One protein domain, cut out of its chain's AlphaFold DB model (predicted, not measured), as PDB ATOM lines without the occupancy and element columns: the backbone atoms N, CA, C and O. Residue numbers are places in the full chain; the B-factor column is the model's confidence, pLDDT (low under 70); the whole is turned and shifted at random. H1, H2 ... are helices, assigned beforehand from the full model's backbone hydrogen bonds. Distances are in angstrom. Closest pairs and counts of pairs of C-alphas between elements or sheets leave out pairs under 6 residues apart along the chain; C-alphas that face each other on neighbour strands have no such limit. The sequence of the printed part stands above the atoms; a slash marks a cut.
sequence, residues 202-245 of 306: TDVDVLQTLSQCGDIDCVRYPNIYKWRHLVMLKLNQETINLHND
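What this domain is: This is residues 202 to 245 of the 306 residues of the protein "uncharacterized protein LOC113473402" of Diaphorina citri (UniProt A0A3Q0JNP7). One long helix, H2, makes the long axis, and a shorter helix, H1, crosses it steeply near residues 228 to 231, with the link curving round from H1 to the start of H2. The last residues of H2, 236 to 245, stick out as a bare arm. The printed part has 44 residues with two named helices, H1 then H2, and no named strand: all helix. It is loose, with a radius of gyration of the C-alphas of 12.2 A, and spans 40 by 17 by 16 A.

Where its parts are: Find C-alpha 222 at (-6.816, 20.938, -26.400); from there H2, residues 222 to 245, runs 35.2 A to C-alpha 245 at (14.238, -6.238, -18.938). H1, residues 202 to 212, begins at C-alpha 202, (-7.120, 1.659, -30.511), and is 15.8 A long.

How they stand to each other: H2 touches H1 with residues 228 to 231 alone; look at Leu 207 and Arg 228, whose C-alphas are the closest, 6.6 A apart. The helices run opposite ways at a steep tilt of 69 degrees, only just short of about perpendicular. In H2 every O i to N i+4 pair is within hydrogen-bond range, in H1 6 of 7.

The domain as a whole: The C-alphas farthest apart, those of Arg 220 and Asp 245, are 40.1 A apart. The printed part has no cut, and the link from H1 to H2, 9 residues, is short. Mean pLDDT of the printed part is 93.9, and no printed residue is under 70.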
ATOM      1  N   THR A 202      -6.313   0.604 -29.889       97.75
ATOM      2  CA  THR A 202      -7.120   1.659 -30.511       97.75
ATOM      3  C   THR A 202      -6.470   3.032 -30.348       97.75
ATOM      4  O   THR A 202      -6.472   3.823 -31.289       97.75
ATOM      5  N   ASP A 203      -5.882   3.323 -29.183       97.88
ATOM      6  CA  ASP A 203      -5.202   4.599 -28.957       97.88
ATOM      7  C   ASP A 203      -3.986   4.764 -29.871       97.88
ATOM      8  O   ASP A 203      -3.762   5.839 -30.434       97.88
ATOM      9  N   VAL A 204      -3.229   3.681 -30.064       97.38
ATOM     10  CA  VAL A 204      -2.052   3.651 -30.944       97.38
ATOM     11  C   VAL A 204      -2.457   3.838 -32.409       97.38
ATOM     12  O   VAL A 204      -1.847   4.649 -33.109       97.38
ATOM     13  N   ASP A 205      -3.518   3.169 -32.861       98.00
ATOM     14  CA  ASP A 205      -4.029   3.293 -34.233       98.00
ATOM     15  C   ASP A 205      -4.528   4.717 -34.530       98.00
ATOM     16  O   ASP A 205      -4.232   5.295 -35.588       98.00
ATOM     17  N   VAL A 206      -5.248   5.328 -33.583       97.56
ATOM     18  CA  VAL A 206      -5.711   6.717 -33.708       97.56
ATOM     19  C   VAL A 206      -4.526   7.681 -33.696       97.56
ATOM     20  O   VAL A 206      -4.483   8.595 -34.524       97.56
ATOM     21  N   LEU A 207      -3.526   7.462 -32.835       97.31
ATOM     22  CA  LEU A 207      -2.308   8.274 -32.808       97.31
ATOM     23  C   LEU A 207      -1.567   8.204 -34.149       97.31
ATOM     24  O   LEU A 207      -1.165   9.239 -34.692       97.31
ATOM     25  N   GLN A 208      -1.413   7.002 -34.707       97.06
ATOM     26  CA  GLN A 208      -0.749   6.801 -35.990       97.06
ATOM     27  C   GLN A 208      -1.527   7.470 -37.127       97.06
ATOM     28  O   GLN A 208      -0.921   8.092 -38.002       97.06
ATOM     29  N   THR A 209      -2.857   7.392 -37.105       97.19
ATOM     30  CA  THR A 209      -3.712   8.049 -38.103       97.19
ATOM     31  C   THR A 209      -3.574   9.568 -38.018       97.19
ATOM     32  O   THR A 209      -3.335  10.228 -39.026       97.19
ATOM     33  N   LEU A 210      -3.624  10.130 -36.808       95.94
ATOM     34  CA  LEU A 210      -3.461  11.566 -36.587       95.94
ATOM     35  C   LEU A 210      -2.081  12.077 -37.010       95.94
ATOM     36  O   LEU A 210      -1.983  13.179 -37.542       95.94
ATOM     37  N   SER A 211      -1.030  11.271 -36.842       94.50
ATOM     38  CA  SER A 211       0.322  11.633 -37.290       94.50
ATOM     39  C   SER A 211       0.421  11.847 -38.807       94.50
ATOM     40  O   SER A 211       1.273  12.606 -39.264       94.50
ATOM     41  N   GLN A 212      -0.480  11.237 -39.586       95.88
ATOM     42  CA  GLN A 212      -0.548  11.384 -41.044       95.88
ATOM     43  C   GLN A 212      -1.359  12.613 -41.480       95.88
ATOM     44  O   GLN A 212      -1.211  13.075 -42.610       95.88
ATOM     45  N   CYS A 213      -2.207  13.157 -40.604       91.62
ATOM     46  CA  CYS A 213      -3.094  14.281 -40.914       91.62
ATOM     47  C   CYS A 213      -2.448  15.666 -40.715       91.62
ATOM     48  O   CYS A 213      -3.081  16.671 -41.036       91.62
ATOM     49  N   GLY A 214      -1.204  15.731 -40.231       93.06
ATOM     50  CA  GLY A 214      -0.471  16.974 -39.971       93.06
ATOM     51  C   GLY A 214      -0.519  17.421 -38.507       93.06
ATOM     52  O   GLY A 214      -0.912  16.670 -37.613       93.06
ATOM     53  N   ASP A 215      -0.073  18.652 -38.250       93.94
ATOM     54  CA  ASP A 215      -0.013  19.194 -36.894       93.94
ATOM     55  C   ASP A 215      -1.412  19.549 -36.371       93.94
ATOM     56  O   ASP A 215      -2.181  20.279 -36.998       93.94
ATOM     57  N   ILE A 216      -1.743  19.018 -35.192       94.38
ATOM     58  CA  ILE A 216      -3.008  19.284 -34.502       94.38
ATOM     59  C   ILE A 216      -2.877  20.614 -33.766       94.38
ATOM     60  O   ILE A 216      -2.006  20.770 -32.912       94.38
ATOM     61  N   ASP A 217      -3.780  21.547 -34.057       95.69
ATOM     62  CA  ASP A 217      -3.872  22.821 -33.346       95.69
ATOM     63  C   ASP A 217      -4.280  22.593 -31.879       95.69
ATOM     64  O   ASP A 217      -5.403  22.172 -31.578       95.69
ATOM     65  N   CYS A 218      -3.354  22.880 -30.962       95.31
ATOM     66  CA  CYS A 218      -3.536  22.708 -29.524       95.31
ATOM     67  C   CYS A 218      -4.541  23.697 -28.913       95.31
ATOM     68  O   CYS A 218      -5.110  23.402 -27.862       95.31
ATOM     69  N   VAL A 219      -4.804  24.831 -29.571       95.88
ATOM     70  CA  VAL A 219      -5.797  25.820 -29.127       95.88
ATOM     71  C   VAL A 219      -7.195  25.364 -29.519       95.88
ATOM     72  O   VAL A 219      -8.137  25.463 -28.732       95.88
ATOM     73  N   ARG A 220      -7.333  24.828 -30.734       97.19
ATOM     74  CA  ARG A 220      -8.623  24.369 -31.255       97.19
ATOM     75  C   ARG A 220      -9.045  23.013 -30.693       97.19
ATOM     76  O   ARG A 220     -10.241  22.789 -30.506       97.19
ATOM     77  N   TYR A 221      -8.090  22.122 -30.419       96.81
ATOM     78  CA  TYR A 221      -8.348  20.759 -29.942       96.81
ATOM     79  C   TYR A 221      -7.504  20.394 -28.706       96.81
ATOM     80  O   TYR A 221      -6.725  19.435 -28.744       96.81
ATOM     81  N   PRO A 222      -7.669  21.107 -27.577       95.25
ATOM     82  CA  PRO A 222      -6.816  20.938 -26.400       95.25
ATOM     83  C   PRO A 222      -6.894  19.528 -25.800       95.25
ATOM     84  O   PRO A 222      -5.882  18.990 -25.361       95.25
ATOM     85  N   ASN A 223      -8.068  18.890 -25.818       95.19
ATOM     86  CA  ASN A 223      -8.236  17.544 -25.260       95.19
ATOM     87  C   ASN A 223      -7.562  16.468 -26.120       95.19
ATOM     88  O   ASN A 223      -6.921  15.576 -25.578       95.19
ATOM     89  N   ILE A 224      -7.631  16.588 -27.452       95.94
ATOM     90  CA  ILE A 224      -6.937  15.668 -28.367       95.94
ATOM     91  C   ILE A 224      -5.424  15.829 -28.208       95.94
ATOM     92  O   ILE A 224      -4.695  14.842 -28.195       95.94
ATOM     93  N   TYR A 225      -4.951  17.067 -28.036       95.81
ATOM     94  CA  TYR A 225      -3.541  17.337 -27.781       95.81
ATOM     95  C   TYR A 225      -3.063  16.718 -26.457       95.81
ATOM     96  O   TYR A 225      -2.038  16.036 -26.438       95.81
ATOM     97  N   LYS A 226      -3.827  16.889 -25.367       94.44
ATOM     98  CA  LYS A 226      -3.542  16.256 -24.067       94.44
ATOM     99  C   LYS A 226      -3.505  14.732 -24.168       94.44
ATOM    100  O   LYS A 226      -2.526  14.125 -23.750       94.44
ATOM    101  N   TRP A 227      -4.536  14.130 -24.758       96.56
ATOM    102  CA  TRP A 227      -4.610  12.683 -24.963       96.56
ATOM    103  C   TRP A 227      -3.411  12.174 -25.777       96.56
ATOM    104  O   TRP A 227      -2.707  11.268 -25.337       96.56
ATOM    105  N   ARG A 228      -3.086  12.831 -26.901       96.25
ATOM    106  CA  ARG A 228      -1.919  12.497 -27.734       96.25
ATOM    107  C   ARG A 228      -0.622  12.518 -26.925       96.25
ATOM    108  O   ARG A 228       0.201  11.616 -27.069       96.25
ATOM    109  N   HIS A 229      -0.435  13.540 -26.093       94.81
ATOM    110  CA  HIS A 229       0.743  13.657 -25.240       94.81
ATOM    111  C   HIS A 229       0.831  12.506 -24.225       94.81
ATOM    112  O   HIS A 229       1.886  11.890 -24.093       94.81
ATOM    113  N   LEU A 230      -0.281  12.157 -23.572       95.50
ATOM    114  CA  LEU A 230      -0.340  11.060 -22.601       95.50
ATOM    115  C   LEU A 230      -0.056   9.694 -23.241       95.50
ATOM    116  O   LEU A 230       0.726   8.915 -22.696       95.50
ATOM    117  N   VAL A 231      -0.611   9.435 -24.429       96.31
ATOM    118  CA  VAL A 231      -0.313   8.224 -25.209       96.31
ATOM    119  C   VAL A 231       1.179   8.144 -25.542       96.31
ATOM    120  O   VAL A 231       1.802   7.104 -25.337       96.31
ATOM    121  N   MET A 232       1.782   9.244 -26.006       95.62
ATOM    122  CA  MET A 232       3.215   9.277 -26.324       95.62
ATOM    123  C   MET A 232       4.098   9.035 -25.092       95.62
ATOM    124  O   MET A 232       5.078   8.295 -25.184       95.62
ATOM    125  N   LEU A 233       3.755   9.617 -23.938       94.62
ATOM    126  CA  LEU A 233       4.474   9.374 -22.684       94.62
ATOM    127  C   LEU A 233       4.422   7.898 -22.277       94.62
ATOM    128  O   LEU A 233       5.456   7.326 -21.928       94.62
ATOM    129  N   LYS A 234       3.243   7.268 -22.361       94.56
ATOM    130  CA  LYS A 234       3.076   5.847 -22.025       94.56
ATOM    131  C   LYS A 234       3.838   4.924 -22.967       94.56
ATOM    132  O   LYS A 234       4.552   4.051 -22.486       94.56
ATOM    133  N   LEU A 235       3.779   5.164 -24.276       94.81
ATOM    134  CA  LEU A 235       4.553   4.389 -25.252       94.81
ATOM    135  C   LEU A 235       6.062   4.486 -24.988       94.81
ATOM    136  O   LEU A 235       6.764   3.476 -25.000       94.81
ATOM    137  N   ASN A 236       6.569   5.685 -24.687       93.44
ATOM    138  CA  ASN A 236       7.981   5.862 -24.343       93.44
ATOM    139  C   ASN A 236       8.344   5.109 -23.056       93.44
ATOM    140  O   ASN A 236       9.375   4.436 -23.006       93.44
ATOM    141  N   GLN A 237       7.483   5.161 -22.038       92.75
ATOM    142  CA  GLN A 237       7.675   4.420 -20.793       92.75
ATOM    143  C   GLN A 237       7.748   2.903 -21.038       92.75
ATOM    144  O   GLN A 237       8.650   2.245 -20.522       92.75
ATOM    145  N   GLU A 238       6.865   2.354 -21.873       89.94
ATOM    146  CA  GLU A 238       6.886   0.933 -22.244       89.94
ATOM    147  C   GLU A 238       8.173   0.541 -22.977       89.94
ATOM    148  O   GLU A 238       8.771  -0.489 -22.662       89.94
ATOM    149  N   THR A 239       8.658   1.374 -23.906       88.44
ATOM    150  CA  THR A 239       9.923   1.090 -24.610       88.44
ATOM    151  C   THR A 239      11.132   1.068 -23.674       88.44
ATOM    152  O   THR A 239      12.024   0.238 -23.850       88.44
ATOM    153  N   ILE A 240      11.150   1.936 -22.657       89.50
ATOM    154  CA  ILE A 240      12.208   1.970 -21.639       89.50
ATOM    155  C   ILE A 240      12.142   0.712 -20.765       89.50
ATOM    156  O   ILE A 240      13.172   0.081 -20.530       89.50
ATOM    157  N   ASN A 241      10.944   0.302 -20.341       88.19
ATOM    158  CA  ASN A 241      10.754  -0.905 -19.531       88.19
ATOM    159  C   ASN A 241      11.230  -2.165 -20.273       88.19
ATOM    160  O   ASN A 241      12.004  -2.946 -19.726       88.19
ATOM    161  N   LEU A 242      10.874  -2.300 -21.556       86.44
ATOM    162  CA  LEU A 242      11.345  -3.407 -22.397       86.44
ATOM    163  C   LEU A 242      12.873  -3.427 -22.540       86.44
ATOM    164  O   LEU A 242      13.479  -4.498 -22.588       86.44
ATOM    165  N   HIS A 243      13.510  -2.257 -22.617       85.94
ATOM    166  CA  HIS A 243      14.965  -2.177 -22.707       85.94
ATOM    167  C   HIS A 243      15.649  -2.629 -21.411       85.94
ATOM    168  O   HIS A 243      16.646  -3.350 -21.469       85.94
ATOM    169  N   ASN A 244      15.084  -2.270 -20.257       82.00
ATOM    170  CA  ASN A 244      15.622  -2.638 -18.948       82.00
ATOM    171  C   ASN A 244      15.509  -4.146 -18.672       82.00
ATOM    172  O   ASN A 244      16.447  -4.737 -18.138       82.00
ATOM    173  N   ASP A 245      14.428  -4.790 -19.114       78.00
ATOM    174  CA  ASP A 245      14.238  -6.238 -18.938       78.00
ATOM    175  C   ASP A 245      15.118  -7.075 -19.888       78.00
ATOM    176  O   ASP A 245      15.495  -8.210 -19.586       78.00
TER     177      ASP A 245